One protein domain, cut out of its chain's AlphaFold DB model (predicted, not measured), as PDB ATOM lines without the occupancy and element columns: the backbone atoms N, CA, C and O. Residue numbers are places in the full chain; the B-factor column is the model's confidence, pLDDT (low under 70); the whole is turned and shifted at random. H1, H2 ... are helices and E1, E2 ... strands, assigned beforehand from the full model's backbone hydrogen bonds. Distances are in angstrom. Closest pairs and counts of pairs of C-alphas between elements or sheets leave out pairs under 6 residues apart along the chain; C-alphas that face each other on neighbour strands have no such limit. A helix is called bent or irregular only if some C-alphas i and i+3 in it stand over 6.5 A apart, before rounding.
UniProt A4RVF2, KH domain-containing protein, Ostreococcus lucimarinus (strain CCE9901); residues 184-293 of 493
ATOM      1  N   ARG A 184     172.974 191.427 159.943       80.75
ATOM      2  CA  ARG A 184     173.175 190.078 160.488       80.75
ATOM      3  C   ARG A 184     173.731 189.147 159.423       80.75
ATOM      4  O   ARG A 184     173.433 189.315 158.245       80.75
ATOM      5  N   GLY A 185     174.442 188.106 159.843       70.56
ATOM      6  CA  GLY A 185     174.804 187.011 158.940       70.56
ATOM      7  C   GLY A 185     176.254 187.030 158.458       70.56
ATOM      8  O   GLY A 185     176.672 186.132 157.725       70.56
ATOM      9  N   GLU A 186     177.026 188.044 158.839       74.88
ATOM     10  CA  GLU A 186     178.364 188.264 158.303       74.88
ATOM     11  C   GLU A 186     179.453 187.647 159.187       74.88
ATOM     12  O   GLU A 186     179.218 187.291 160.336       74.88
ATOM     13  N   SER A 187     180.656 187.463 158.641       77.50
ATOM     14  CA  SER A 187     181.789 186.886 159.372       77.50
ATOM     15  C   SER A 187     182.967 187.844 159.329       77.50
ATOM     16  O   SER A 187     183.356 188.283 158.243       77.50
ATOM     17  N   VAL A 188     183.566 188.111 160.494       78.81
ATOM     18  CA  VAL A 188     184.744 188.986 160.636       78.81
ATOM     19  C   VAL A 188     185.883 188.513 159.725       78.81
ATOM     20  O   VAL A 188     186.505 189.321 159.039       78.81
ATOM     21  N   GLN A 189     186.074 187.193 159.624       73.50
ATOM     22  CA  GLN A 189     187.122 186.567 158.812       73.50
ATOM     23  C   GLN A 189     186.981 186.864 157.308       73.50
ATOM     24  O   GLN A 189     187.968 186.920 156.576       73.50
ATOM     25  N   LYS A 190     185.746 187.062 156.822       76.19
ATOM     26  CA  LYS A 190     185.482 187.415 155.415       76.19
ATOM     27  C   LYS A 190     185.821 188.874 155.109       76.19
ATOM     28  O   LYS A 190     186.094 189.203 153.958       76.19
ATOM     29  N   TRP A 191     185.787 189.741 156.118       75.38
ATOM     30  CA  TRP A 191     186.105 191.161 155.985       75.38
ATOM     31  C   TRP A 191     187.598 191.447 156.181       75.38
ATOM     32  O   TRP A 191     188.115 192.342 155.528       75.38
ATOM     33  N   SER A 192     188.302 190.670 157.009       69.19
ATOM     34  CA  SER A 192     189.735 190.855 157.286       69.19
ATOM     35  C   SER A 192     190.672 190.393 156.163       69.19
ATOM     36  O   SER A 192     191.817 190.827 156.107       69.19
ATOM     37  N   ASN A 193     190.214 189.517 155.262       68.50
ATOM     38  CA  ASN A 193     191.064 188.880 154.245       68.50
ATOM     39  C   ASN A 193     191.114 189.637 152.901       68.50
ATOM     40  O   ASN A 193     191.528 189.071 151.891       68.50
ATOM     41  N   SER A 194     190.660 190.892 152.849       72.81
ATOM     42  CA  SER A 194     190.546 191.667 151.610       72.81
ATOM     43  C   SER A 194     191.284 192.996 151.717       72.81
ATOM     44  O   SER A 194     191.091 193.738 152.666       72.81
ATOM     45  N   THR A 195     192.060 193.358 150.693       75.69
ATOM     46  CA  THR A 195     192.756 194.660 150.607       75.69
ATOM     47  C   THR A 195     191.796 195.859 150.593       75.69
ATOM     48  O   THR A 195     192.194 196.988 150.857       75.69
ATOM     49  N   THR A 196     190.519 195.623 150.286       84.19
ATOM     50  CA  THR A 196     189.468 196.645 150.193       84.19
ATOM     51  C   THR A 196     188.514 196.659 151.388       84.19
ATOM     52  O   THR A 196     187.561 197.438 151.392       84.19
ATOM     53  N   ARG A 197     188.716 195.793 152.388       87.75
ATOM     54  CA  ARG A 197     187.839 195.699 153.560       87.75
ATOM     55  C   ARG A 197     188.654 195.605 154.841       87.75
ATOM     56  O   ARG A 197     189.763 195.090 154.846       87.75
ATOM     57  N   ALA A 198     188.087 196.104 155.925       86.69
ATOM     58  CA  ALA A 198     188.634 195.929 157.258       86.69
ATOM     59  C   ALA A 198     187.497 195.694 158.254       86.69
ATOM     60  O   ALA A 198     186.358 196.090 158.003       86.69
ATOM     61  N   ALA A 199     187.789 195.031 159.370       89.31
ATOM     62  CA  ALA A 199     186.805 194.765 160.412       89.31
ATOM     63  C   ALA A 199     187.399 195.033 161.792       89.31
ATOM     64  O   ALA A 199     188.441 194.483 162.139       89.31
ATOM     65  N   LEU A 200     186.689 195.832 162.583       89.50
ATOM     66  CA  LEU A 200     187.036 196.169 163.959       89.50
ATOM     67  C   LEU A 200     186.034 195.526 164.907       89.50
ATOM     68  O   LEU A 200     184.830 195.767 164.812       89.50
ATOM     69  N   ARG A 201     186.513 194.681 165.819       89.19
ATOM     70  CA  ARG A 201     185.640 194.027 166.800       89.19
ATOM     71  C   ARG A 201     185.186 195.028 167.852       89.19
ATOM     72  O   ARG A 201     185.985 195.785 168.386       89.19
ATOM     73  N   VAL A 202     183.903 194.974 168.181       89.31
ATOM     74  CA  VAL A 202     183.322 195.772 169.256       89.31
ATOM     75  C   VAL A 202     183.418 194.992 170.562       89.31
ATOM     76  O   VAL A 202     183.056 193.812 170.631       89.31
ATOM     77  N   GLU A 203     183.891 195.652 171.619       87.38
ATOM     78  CA  GLU A 203     183.998 195.040 172.940       87.38
ATOM     79  C   GLU A 203     182.618 194.655 173.500       87.38
ATOM     80  O   GLU A 203     181.614 195.338 173.283       87.38
ATOM     81  N   ALA A 204     182.549 193.558 174.259       84.00
ATOM     82  CA  ALA A 204     181.285 193.058 174.796       84.00
ATOM     83  C   ALA A 204     180.579 194.072 175.717       84.00
ATOM     84  O   ALA A 204     179.352 194.130 175.706       84.00
ATOM     85  N   SER A 205     181.334 194.904 176.447       81.75
ATOM     86  CA  SER A 205     180.790 195.856 177.428       81.75
ATOM     87  C   SER A 205     179.862 196.927 176.837       81.75
ATOM     88  O   SER A 205     178.986 197.428 177.539       81.75
ATOM     89  N   ILE A 206     180.017 197.260 175.550       84.81
ATOM     90  CA  ILE A 206     179.201 198.274 174.859       84.81
ATOM     91  C   ILE A 206     178.193 197.667 173.875       84.81
ATOM     92  O   ILE A 206     177.416 198.393 173.261       84.81
ATOM     93  N   ARG A 207     178.157 196.335 173.742       85.50
ATOM     94  CA  ARG A 207     177.313 195.626 172.769       85.50
ATOM     95  C   ARG A 207     175.823 195.889 172.979       85.50
ATOM     96  O   ARG A 207     175.112 196.195 172.026       85.50
ATOM     97  N   ASP A 208     175.362 195.786 174.221       81.88
ATOM     98  CA  ASP A 208     173.944 195.961 174.548       81.88
ATOM     99  C   ASP A 208     173.517 197.428 174.443       81.88
ATOM    100  O   ASP A 208     172.408 197.718 174.003       81.88
ATOM    101  N   TRP A 209     174.431 198.360 174.733       83.19
ATOM    102  CA  TRP A 209     174.218 199.790 174.503       83.19
ATOM    103  C   TRP A 209     174.065 200.107 173.007       83.19
ATOM    104  O   TRP A 209     173.145 200.834 172.638       83.19
ATOM    105  N   ILE A 210     174.886 199.506 172.138       84.44
ATOM    106  CA  ILE A 210     174.775 199.663 170.674       84.44
ATOM    107  C   ILE A 210     173.458 199.089 170.144       84.44
ATOM    108  O   ILE A 210     172.870 199.662 169.230       84.44
ATOM    109  N   ARG A 211     172.988 197.968 170.709       83.06
ATOM    110  CA  ARG A 211     171.699 197.351 170.349       83.06
ATOM    111  C   ARG A 211     170.488 198.149 170.838       83.06
ATOM    112  O   ARG A 211     169.425 198.042 170.232       83.06
ATOM    113  N   ALA A 212     170.639 198.891 171.931       80.88
ATOM    114  CA  ALA A 212     169.631 199.800 172.459       80.88
ATOM    115  C   ALA A 212     169.698 201.164 171.737       80.88
ATOM    116  O   ALA A 212     170.020 201.251 170.551       80.88
ATOM    117  N   ASP A 213     169.402 202.256 172.441       70.94
ATOM    118  CA  ASP A 213     169.389 203.606 171.866       70.94
ATOM    119  C   ASP A 213     170.795 204.186 171.604       70.94
ATOM    120  O   ASP A 213     170.950 205.134 170.828       70.94
ATOM    121  N   GLY A 214     171.833 203.573 172.181       72.50
ATOM    122  CA  GLY A 214     173.232 203.986 172.064       72.50
ATOM    123  C   GLY A 214     173.853 203.803 170.681       72.50
ATOM    124  O   GLY A 214     174.832 204.470 170.345       72.50
ATOM    125  N   GLY A 215     173.258 202.967 169.826       77.50
ATOM    126  CA  GLY A 215     173.724 202.781 168.450       77.50
ATOM    127  C   GLY A 215     173.738 204.081 167.637       77.50
ATOM    128  O   GLY A 215     174.604 204.263 166.785       77.50
ATOM    129  N   ARG A 216     172.838 205.036 167.923       76.75
ATOM    130  CA  ARG A 216     172.841 206.350 167.247       76.75
ATOM    131  C   ARG A 216     174.015 207.220 167.655       76.75
ATOM    132  O   ARG A 216     174.591 207.902 166.812       76.75
ATOM    133  N   GLU A 217     174.320 207.231 168.946       80.50
ATOM    134  CA  GLU A 217     175.438 207.997 169.484       80.50
ATOM    135  C   GLU A 217     176.741 207.451 168.912       80.50
ATOM    136  O   GLU A 217     177.525 208.224 168.367       80.50
ATOM    137  N   LEU A 218     176.898 206.121 168.889       83.62
ATOM    138  CA  LEU A 218     178.033 205.485 168.228       83.62
ATOM    139  C   LEU A 218     178.110 205.853 166.741       83.62
ATOM    140  O   LEU A 218     179.172 206.239 166.264       83.62
ATOM    141  N   ALA A 219     176.997 205.780 166.005       82.62
ATOM    142  CA  ALA A 219     176.961 206.158 164.593       82.62
ATOM    143  C   ALA A 219     177.452 207.595 164.369       82.62
ATOM    144  O   ALA A 219     178.214 207.849 163.441       82.62
ATOM    145  N   ARG A 220     177.039 208.528 165.236       83.88
ATOM    146  CA  ARG A 220     177.432 209.939 165.176       83.88
ATOM    147  C   ARG A 220     178.918 210.133 165.476       83.88
ATOM    148  O   ARG A 220     179.575 210.875 164.753       83.88
ATOM    149  N   GLU A 221     179.443 209.465 166.502       84.56
ATOM    150  CA  GLU A 221     180.869 209.524 166.857       84.56
ATOM    151  C   GLU A 221     181.756 208.934 165.750       84.56
ATOM    152  O   GLU A 221     182.811 209.481 165.429       84.56
ATOM    153  N   LEU A 222     181.315 207.844 165.114       86.62
ATOM    154  CA  LEU A 222     182.054 207.206 164.023       86.62
ATOM    155  C   LEU A 222     181.911 207.948 162.683       86.62
ATOM    156  O   LEU A 222     182.807 207.863 161.842       86.62
ATOM    157  N   GLN A 223     180.840 208.721 162.481       85.25
ATOM    158  CA  GLN A 223     180.653 209.547 161.282       85.25
ATOM    159  C   GLN A 223     181.757 210.606 161.123       85.25
ATOM    160  O   GLN A 223     182.166 210.913 160.000       85.25
ATOM    161  N   GLU A 224     182.268 211.143 162.235       84.06
ATOM    162  CA  GLU A 224     183.416 212.056 162.229       84.06
ATOM    163  C   GLU A 224     184.660 211.359 161.653       84.06
ATOM    164  O   GLU A 224     185.290 211.877 160.733       84.06
ATOM    165  N   ALA A 225     184.949 210.135 162.109       85.06
ATOM    166  CA  ALA A 225     186.070 209.341 161.606       85.06
ATOM    167  C   ALA A 225     185.914 208.973 160.117       85.06
ATOM    168  O   ALA A 225     186.895 208.969 159.375       85.06
ATOM    169  N   LEU A 226     184.684 208.715 159.654       84.94
ATOM    170  CA  LEU A 226     184.396 208.428 158.242       84.94
ATOM    171  C   LEU A 226     184.592 209.634 157.328       84.94
ATOM    172  O   LEU A 226     184.976 209.472 156.169       84.94
ATOM    173  N   SER A 227     184.374 210.843 157.844       84.25
ATOM    174  CA  SER A 227     184.559 212.078 157.077       84.25
ATOM    175  C   SER A 227     186.026 212.290 156.670       84.25
ATOM    176  O   SER A 227     186.293 212.951 155.672       84.25
ATOM    177  N   CYS A 228     186.977 211.656 157.367       81.00
ATOM    178  CA  CYS A 228     188.404 211.635 157.015       81.00
ATOM    179  C   CYS A 228     188.767 210.653 155.877       81.00
ATOM    180  O   CYS A 228     189.929 210.582 155.466       81.00
ATOM    181  N   GLY A 229     187.801 209.860 155.398       78.25
ATOM    182  CA  GLY A 229     187.955 208.890 154.309       78.25
ATOM    183  C   GLY A 229     187.632 209.437 152.916       78.25
ATOM    184  O   GLY A 229     187.485 208.643 151.986       78.25
ATOM    185  N   ASP A 230     187.463 210.757 152.781       78.88
ATOM    186  CA  ASP A 230     187.192 211.476 151.524       78.88
ATOM    187  C   ASP A 230     185.959 210.957 150.747       78.88
ATOM    188  O   ASP A 230     185.856 211.104 149.533       78.88
ATOM    189  N   GLY A 231     185.010 210.311 151.439       82.19
ATOM    190  CA  GLY A 231     183.807 209.713 150.842       82.19
ATOM    191  C   GLY A 231     184.026 208.372 150.124       82.19
ATOM    192  O   GLY A 231     183.075 207.806 149.588       82.19
ATOM    193  N   HIS A 232     185.249 207.834 150.127       84.88
ATOM    194  CA  HIS A 232     185.587 206.563 149.471       84.88
ATOM    195  C   HIS A 232     185.481 205.340 150.388       84.88
ATOM    196  O   HIS A 232     185.494 204.202 149.909       84.88
ATOM    197  N   VAL A 233     185.368 205.575 151.695       86.75
ATOM    198  CA  VAL A 233     185.196 204.544 152.718       86.75
ATOM    199  C   VAL A 233     183.770 204.607 153.238       86.75
ATOM    200  O   VAL A 233     183.287 205.680 153.598       86.75
ATOM    201  N   THR A 234     183.104 203.463 153.318       87.75
ATOM    202  CA  THR A 234     181.825 203.360 154.022       87.75
ATOM    203  C   THR A 234     181.963 202.430 155.225       87.75
ATOM    204  O   THR A 234     182.926 201.663 155.347       87.75
ATOM    205  N   MET A 235     180.980 202.516 156.114       88.44
ATOM    206  CA  MET A 235     180.917 201.760 157.350       88.44
ATOM    207  C   MET A 235     179.596 201.021 157.462       88.44
ATOM    208  O   MET A 235     178.533 201.568 157.163       88.44
ATOM    209  N   GLN A 236     179.670 199.811 157.995       87.62
ATOM    210  CA  GLN A 236     178.519 198.998 158.339       87.62
ATOM    211  C   GLN A 236     178.756 198.348 159.699       87.62
ATOM    212  O   GLN A 236     179.839 197.837 159.970       87.62
ATOM    213  N   VAL A 237     177.755 198.377 160.576       87.69
ATOM    214  CA  VAL A 237     177.807 197.623 161.833       87.69
ATOM    215  C   VAL A 237     177.174 196.264 161.583       87.69
ATOM    216  O   VAL A 237     176.021 196.172 161.150       87.69
ATOM    217  N   CYS A 238     177.939 195.214 161.847       87.12
ATOM    218  CA  CYS A 238     177.581 193.849 161.516       87.12
ATOM    219  C   CYS A 238     177.569 192.968 162.766       87.12
ATOM    220  O   CYS A 238     178.316 193.190 163.721       87.12
ATOM    221  N   GLU A 239     176.708 191.958 162.753       88.62
ATOM    222  CA  GLU A 239     176.584 190.949 163.799       88.62
ATOM    223  C   GLU A 239     177.021 189.588 163.260       88.62
ATOM    224  O   GLU A 239     176.515 189.107 162.238       88.62
ATOM    225  N   GLU A 240     177.972 188.972 163.960       86.56
ATOM    226  CA  GLU A 240     178.555 187.698 163.571       86.56
ATOM    227  C   GLU A 240     177.600 186.527 163.828       86.56
ATOM    228  O   GLU A 240     177.087 186.330 164.936       86.56
ATOM    229  N   SER A 241     177.398 185.715 162.789       76.06
ATOM    230  CA  SER A 241     176.595 184.492 162.851       76.06
ATOM    231  C   SER A 241     177.169 183.506 163.867       76.06
ATOM    232  O   SER A 241     178.285 183.019 163.706       76.06
ATOM    233  N   GLY A 242     176.391 183.181 164.900       76.75
ATOM    234  CA  GLY A 242     176.731 182.175 165.912       76.75
ATOM    235  C   GLY A 242     177.266 182.755 167.220       76.75
ATOM    236  O   GLY A 242     176.795 182.355 168.279       76.75
ATOM    237  N   SER A 243     178.188 183.723 167.175       79.50
ATOM    238  CA  SER A 243     178.747 184.353 168.388       79.50
ATOM    239  C   SER A 243     177.912 185.539 168.892       79.50
ATOM    240  O   SER A 243     178.025 185.934 170.057       79.50
ATOM    241  N   GLY A 244     177.103 186.148 168.014       80.56
ATOM    242  CA  GLY A 244     176.391 187.393 168.306       80.56
ATOM    243  C   GLY A 244     177.341 188.546 168.647       80.56
ATOM    244  O   GLY A 244     176.954 189.471 169.368       80.56
ATOM    245  N   ALA A 245     178.608 188.458 168.225       85.25
ATOM    246  CA  ALA A 245     179.589 189.518 168.381       85.25
ATOM    247  C   ALA A 245     179.318 190.628 167.363       85.25
ATOM    248  O   ALA A 245     179.061 190.356 166.192       85.25
ATOM    249  N   LEU A 246     179.386 191.878 167.817       88.75
ATOM    250  CA  LEU A 246     179.299 193.028 166.928       88.75
ATOM    251  C   LEU A 246     180.690 193.391 166.413       88.75
ATOM    252  O   LEU A 246     181.683 193.313 167.140       88.75
ATOM    253  N   PHE A 247     180.754 193.809 165.157       90.06
ATOM    254  CA  PHE A 247     181.948 194.385 164.564       90.06
ATOM    255  C   PHE A 247     181.574 195.535 163.632       90.06
ATOM    256  O   PHE A 247     180.483 195.571 163.065       90.06
ATOM    257  N   VAL A 248     182.487 196.486 163.486       90.06
ATOM    258  CA  VAL A 248     182.391 197.567 162.513       90.06
ATOM    259  C   VAL A 248     183.150 197.131 161.268       90.06
ATOM    260  O   VAL A 248     184.372 196.986 161.292       90.06
ATOM    261  N   GLY A 249     182.417 196.880 160.193       89.56
ATOM    262  CA  GLY A 249     182.957 196.634 158.869       89.56
ATOM    263  C   GLY A 249     183.220 197.952 158.146       89.56
ATOM    264  O   GLY A 249     182.336 198.798 158.038       89.56
ATOM    265  N   LEU A 250     184.434 198.118 157.628       90.19
ATOM    266  CA  LEU A 250     184.823 199.224 156.760       90.19
ATOM    267  C   LEU A 250     185.076 198.692 155.354       90.19
ATOM    268  O   LEU A 250     185.776 197.690 155.189       90.19
ATOM    269  N   HIS A 251     184.520 199.354 154.341       89.75
ATOM    270  CA  HIS A 251     184.732 198.968 152.952       89.75
ATOM    271  C   HIS A 251     185.191 200.144 152.100       89.75
ATOM    272  O   HIS A 251     184.708 201.265 152.232       89.75
ATOM    273  N   CYS A 252     186.077 199.856 151.157       87.62
ATOM    274  CA  CYS A 252     186.490 200.771 150.113       87.62
ATOM    275  C   CYS A 252     186.168 200.164 148.742       87.62
ATOM    276  O   CYS A 252     186.423 198.985 148.515       87.62
ATOM    277  N   GLY A 253     185.602 200.955 147.827       80.56
ATOM    278  CA  GLY A 253     185.218 200.470 146.494       80.56
ATOM    279  C   GLY A 253     186.402 200.129 145.581       80.56
ATOM    280  O   GLY A 253     186.269 199.290 144.696       80.56
ATOM    281  N   GLU A 254     187.567 200.743 145.802       83.38
ATOM    282  CA  GLU A 254     188.743 200.572 144.946       83.38
ATOM    283  C   GLU A 254     190.035 200.422 145.759       83.38
ATOM    284  O   GLU A 254     190.252 201.122 146.749       83.38
ATOM    285  N   ALA A 255     190.950 199.564 145.297       81.81
ATOM    286  CA  ALA A 255     192.234 199.328 145.964       81.81
ATOM    287  C   ALA A 255     193.129 200.583 146.029       81.81
ATOM    288  O   ALA A 255     193.944 200.714 146.941       81.81
ATOM    289  N   LYS A 256     192.945 201.545 145.112       84.94
ATOM    290  CA  LYS A 256     193.712 202.804 145.080       84.94
ATOM    291  C   LYS A 256     193.518 203.676 146.327       84.94
ATOM    292  O   LYS A 256     194.391 204.476 146.645       84.94
ATOM    293  N   PHE A 257     192.419 203.497 147.065       85.06
ATOM    294  CA  PHE A 257     192.160 204.227 148.310       85.06
ATOM    295  C   PHE A 257     192.464 203.401 149.571       85.06
ATOM    296  O   PHE A 257     191.975 203.724 150.654       85.06
ATOM    297  N   ALA A 258     193.305 202.364 149.475       83.69
ATOM    298  CA  ALA A 258     193.730 201.569 150.632       83.69
ATOM    299  C   ALA A 258     194.317 202.433 151.769       83.69
ATOM    300  O   ALA A 258     194.046 202.186 152.942       83.69
ATOM    301  N   HIS A 259     195.040 203.509 151.437       86.19
ATOM    302  CA  HIS A 259     195.545 204.460 152.433       86.19
ATOM    303  C   HIS A 259     194.429 205.217 153.172       86.19
ATOM    304  O   HIS A 259     194.577 205.501 154.357       86.19
ATOM    305  N   ALA A 260     193.315 205.538 152.505       86.12
ATOM    306  CA  ALA A 260     192.162 206.165 153.153       86.12
ATOM    307  C   ALA A 260     191.455 205.172 154.086       86.12
ATOM    308  O   ALA A 260     191.148 205.518 155.224       86.12
ATOM    309  N   LEU A 261     191.297 203.918 153.646       88.31
ATOM    310  CA  LEU A 261     190.760 202.833 154.470       88.31
ATOM    311  C   LEU A 261     191.592 202.622 155.745       88.31
ATOM    312  O   LEU A 261     191.025 202.517 156.827       88.31
ATOM    313  N   GLN A 262     192.924 202.629 155.641       87.50
ATOM    314  CA  GLN A 262     193.819 202.462 156.790       87.50
ATOM    315  C   GLN A 262     193.741 203.634 157.784       87.50
ATOM    316  O   GLN A 262     193.756 203.411 158.994       87.50
ATOM    317  N   ARG A 263     193.614 204.878 157.298       88.44
ATOM    318  CA  ARG A 263     193.409 206.049 158.170       88.44
ATOM    319  C   ARG A 263     192.081 205.970 158.918       88.44
ATOM    320  O   ARG A 263     192.064 206.148 160.131       88.44
ATOM    321  N   VAL A 264     190.987 205.680 158.208       90.06
ATOM    322  CA  VAL A 264     189.657 205.539 158.821       90.06
ATOM    323  C   VAL A 264     189.653 204.386 159.821       90.06
ATOM    324  O   VAL A 264     189.126 204.551 160.912       90.06
ATOM    325  N   HIS A 265     190.297 203.261 159.502       91.25
ATOM    326  CA  HIS A 265     190.451 202.143 160.433       91.25
ATOM    327  C   HIS A 265     191.092 202.579 161.755       91.25
ATOM    328  O   HIS A 265     190.501 202.367 162.807       91.25
ATOM    329  N   ALA A 266     192.255 203.236 161.707       89.88
ATOM    330  CA  ALA A 266     192.943 203.696 162.915       89.88
ATOM    331  C   ALA A 266     192.100 204.695 163.731       89.88
ATOM    332  O   ALA A 266     192.084 204.644 164.957       89.88
ATOM    333  N   LEU A 267     191.365 205.591 163.063       90.56
ATOM    334  CA  LEU A 267     190.492 206.557 163.738       90.56
ATOM    335  C   LEU A 267     189.274 205.891 164.388       90.56
ATOM    336  O   LEU A 267     188.929 206.218 165.524       90.56
ATOM    337  N   VAL A 268     188.626 204.957 163.687       90.75
ATOM    338  CA  VAL A 268     187.476 204.204 164.206       90.75
ATOM    339  C   VAL A 268     187.897 203.336 165.389       90.75
ATOM    340  O   VAL A 268     187.170 203.280 166.374       90.75
ATOM    341  N   GLU A 269     189.075 202.715 165.335       92.12
ATOM    342  CA  GLU A 269     189.639 201.930 166.439       92.12
ATOM    343  C   GLU A 269     189.803 202.780 167.709       92.12
ATOM    344  O   GLU A 269     189.228 202.453 168.746       92.12
ATOM    345  N   VAL A 270     190.467 203.937 167.605       92.81
ATOM    346  CA  VAL A 270     190.638 204.865 168.738       92.81
ATOM    347  C   VAL A 270     189.290 205.345 169.285       92.81
ATOM    348  O   VAL A 270     189.094 205.396 170.499       92.81
ATOM    349  N   LYS A 271     188.330 205.669 168.410       90.38
ATOM    350  CA  LYS A 271     186.994 206.117 168.830       90.38
ATOM    351  C   LYS A 271     186.202 205.012 169.532       90.38
ATOM    352  O   LYS A 271     185.487 205.306 170.490       90.38
ATOM    353  N   LEU A 272     186.323 203.759 169.093       90.44
ATOM    354  CA  LEU A 272     185.699 202.614 169.762       90.44
ATOM    355  C   LEU A 272     186.285 202.405 171.164       90.44
ATOM    356  O   LEU A 272     185.522 202.256 172.121       90.44
ATOM    357  N   ASP A 273     187.609 202.478 171.302       89.44
ATOM    358  CA  ASP A 273     188.287 202.383 172.599       89.44
ATOM    359  C   ASP A 273     187.891 203.524 173.543       89.44
ATOM    360  O   ASP A 273     187.631 203.309 174.734       89.44
ATOM    361  N   ASP A 274     187.769 204.742 173.016       89.75
ATOM    362  CA  ASP A 274     187.281 205.888 173.776       89.75
ATOM    363  C   ASP A 274     185.833 205.703 174.231       89.75
ATOM    364  O   ASP A 274     185.534 205.963 175.399       89.75
ATOM    365  N   CYS A 275     184.949 205.183 173.375       87.19
ATOM    366  CA  CYS A 275     183.567 204.872 173.748       87.19
ATOM    367  C   CYS A 275     183.508 203.847 174.887       87.19
ATOM    368  O   CYS A 275     182.776 204.047 175.859       87.19
ATOM    369  N   VAL A 276     184.316 202.784 174.822       88.44
ATOM    370  CA  VAL A 276     184.439 201.791 175.902       88.44
ATOM    371  C   VAL A 276     184.914 202.454 177.195       88.44
ATOM    372  O   VAL A 276     184.321 202.266 178.262       88.44
ATOM    373  N   ARG A 277     185.980 203.255 177.120       88.44
ATOM    374  CA  ARG A 277     186.578 203.925 178.280       88.44
ATOM    375  C   ARG A 277     185.613 204.909 178.933       88.44
ATOM    376  O   ARG A 277     185.510 204.930 180.161       88.44
ATOM    377  N   ILE A 278     184.912 205.705 178.130       86.25
ATOM    378  CA  ILE A 278     183.886 206.637 178.596       86.25
ATOM    379  C   ILE A 278     182.756 205.844 179.243       86.25
ATOM    380  O   ILE A 278     182.434 206.118 180.393       86.25
ATOM    381  N   ARG A 279     182.231 204.800 178.591       82.75
ATOM    382  CA  ARG A 279     181.098 204.024 179.112       82.75
ATOM    383  C   ARG A 279     181.412 203.306 180.416       82.75
ATOM    384  O   ARG A 279     180.578 203.274 181.314       82.75
ATOM    385  N   ARG A 280     182.623 202.772 180.570       83.50
ATOM    386  CA  ARG A 280     183.060 202.182 181.843       83.50
ATOM    387  C   ARG A 280     183.078 203.213 182.974       83.50
ATOM    388  O   ARG A 280     182.801 202.861 184.115       83.50
ATOM    389  N   ARG A 281     183.376 204.480 182.669       82.62
ATOM    390  CA  ARG A 281     183.378 205.579 183.649       82.62
ATOM    391  C   ARG A 281     181.985 206.152 183.898       82.62
ATOM    392  O   ARG A 281     181.671 206.483 185.035       82.62
ATOM    393  N   THR A 282     181.154 206.259 182.865       82.38
ATOM    394  CA  THR A 282     179.812 206.847 182.960       82.38
ATOM    395  C   THR A 282     178.738 205.832 183.330       82.38
ATOM    396  O   THR A 282     177.683 206.231 183.796       82.38
ATOM    397  N   GLY A 283     178.995 204.526 183.220       78.56
ATOM    398  CA  GLY A 283     177.999 203.489 183.499       78.56
ATOM    399  C   GLY A 283     177.449 203.533 184.926       78.56
ATOM    400  O   GLY A 283     176.250 203.358 185.122       78.56
ATOM    401  N   VAL A 284     178.299 203.837 185.915       80.12
ATOM    402  CA  VAL A 284     177.852 204.045 187.304       80.12
ATOM    403  C   VAL A 284     176.996 205.309 187.411       80.12
ATOM    404  O   VAL A 284     175.959 205.284 188.064       80.12
ATOM    405  N   ALA A 285     177.389 206.397 186.744       82.88
ATOM    406  CA  ALA A 285     176.629 207.645 186.758       82.88
ATOM    407  C   ALA A 285     175.239 207.474 186.124       82.88
ATOM    408  O   ALA A 285     174.248 207.886 186.717       82.88
ATOM    409  N   ASP A 286     175.148 206.788 184.983       82.25
ATOM    410  CA  ASP A 286     173.879 206.507 184.307       82.25
ATOM    411  C   ASP A 286     172.976 205.592 185.141       82.25
ATOM    412  O   ASP A 286     171.762 205.783 185.190       82.25
ATOM    413  N   MET A 287     173.552 204.586 185.812       83.31
ATOM    414  CA  MET A 287     172.808 203.723 186.730       83.31
ATOM    415  C   MET A 287     172.203 204.544 187.873       83.31
ATOM    416  O   MET A 287     171.006 204.431 188.133       83.31
ATOM    417  N   LEU A 288     173.007 205.402 188.505       87.06
ATOM    418  CA  LEU A 288     172.556 206.265 189.595       87.06
ATOM    419  C   LEU A 288     171.507 207.279 189.130       87.06
ATOM    420  O   LEU A 288     170.541 207.521 189.848       87.06
ATOM    421  N   GLU A 289     171.645 207.844 187.929       86.88
ATOM    422  CA  GLU A 289     170.651 208.770 187.377       86.88
ATOM    423  C   GLU A 289     169.331 208.051 187.068       86.88
ATOM    424  O   GLU A 289     168.258 208.568 187.373       86.88
ATOM    425  N   ASN A 290     169.385 206.817 186.560       87.12
ATOM    426  CA  ASN A 290     168.193 205.993 186.363       87.12
ATOM    427  C   ASN A 290     167.495 205.658 187.690       87.12
ATOM    428  O   ASN A 290     166.270 205.725 187.775       87.12
ATOM    429  N   GLU A 291     168.247 205.304 188.734       91.44
ATOM    430  CA  GLU A 291     167.685 205.082 190.072       91.44
ATOM    431  C   GLU A 291     167.088 206.362 190.655       91.44
ATOM    432  O   GLU A 291     165.972 206.345 191.179       91.44
ATOM    433  N   ARG A 292     167.781 207.493 190.503       89.50
ATOM    434  CA  ARG A 292     167.281 208.804 190.907       89.50
ATOM    435  C   ARG A 292     165.973 209.139 190.195       89.50
ATOM    436  O   ARG A 292     165.037 209.574 190.860       89.50
ATOM    437  N   MET A 293     165.879 208.913 188.884       91.19
ATOM    438  CA  MET A 293     164.647 209.147 188.126       91.19
ATOM    439  C   MET A 293     163.495 208.260 188.605       91.19
ATOM    440  O   MET A 293     162.374 208.747 188.728       91.19
TER     441      MET A 293
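What this domain is: This is residues 184 to 293 of the 493 residues of the protein "KH domain-containing protein" of Ostreococcus lucimarinus (strain CCE9901) (UniProt A4RVF2). A small, strongly twisted sheet of four strands has the short helix H1 over one face and H3 over the other, while one very long helix, H4, runs past the sheet with its first part and on beyond the body. Residues 281 to 293 of H4 stick out free past a kink, and the short H2 packs on H4 before them. The 110 printed residues hold four named helices and four named strands, in the order E1 H1 E2 H2 H3 E3 E4 H4, a mixed class of helices and strands. The sheet is mixed, in the order E1 E3 E4 E2. The whole is compact, with a radius of gyration of the C-alphas of 15.1 A, and spans 53 by 32 by 18 A.

Where its parts are: In the sheet, E1 is residues 184 to 186, with C-alpha 184 at (173.175, 190.078, 160.488); E3 is residues 233 to 240, 21.1 A; E4 is residues 246 to 252, 19.9 A; E2 is residues 197 to 201, 13.5 A. H1 is residues 188 to 192, H2 residues 204 to 211, and H3 residues 214 to 227, 20.5 A. H4, residues 255 to 293, is 51.3 A long, from C-alpha 255 at (192.234, 199.328, 145.964) to C-alpha 293 at (164.647, 209.147, 188.126). H2 and H4 are irregular: C-alphas 205 and 208 are 7.4 A apart, and C-alphas 256 and 259 are 7.8 A apart.

How they stand to each other: E3 and E4 form an antiparallel hairpin, with N 236 and O 249 at 2.9 A. E4 and E2 are antiparallel, with N 200 and O 248 at 2.9 A. E1 and E3 are parallel, with N 185 and O 239 at 3.3 A. E1, H1, E2 and E2, H2 H3, E3 are split strand-helix-strand units, same-way strands with other strands between them, each with a right-handed crossover. H1 is on the sheet over E4 at a height of 7.4 A. H3, on the opposite face, is over E3 at a height of 10.0 A and runs along the strands, at 25 degrees to E3 on the local plane. H4 only grazes the sheet with residues 255 to 272; the closest C-alphas of E3 and H4, Val 233 and Leu 261, are 6.1 A apart. H4 touches H3 with residues 264 to 275 alone, opposite ways at a shallow tilt of 30 degrees, the closest C-alphas being Ala 225 and Leu 267, 5.6 A. H4 touches H2 with residues 275 to 279 alone, about perpendicular at 87 degrees, the closest C-alphas being Ile 206 and Val 276, 6.4 A. H2 only grazes the sheet with residues 204 to 211. H1 and H4 are apart. The O i to N i+4 pairs are within hydrogen-bond range throughout H1, in 2 of 4 in H2, 8 of 10 in H3 and 31 of 35 in H4.

The domain as a whole: The C-alphas farthest apart, Lys 256 and Arg 292, are 53.2 A apart. H4 has a kink of 47 degrees near residue 282. The printed part has no cut, and its seven links are tight. Confidence is under 70 at residues 192 to 193.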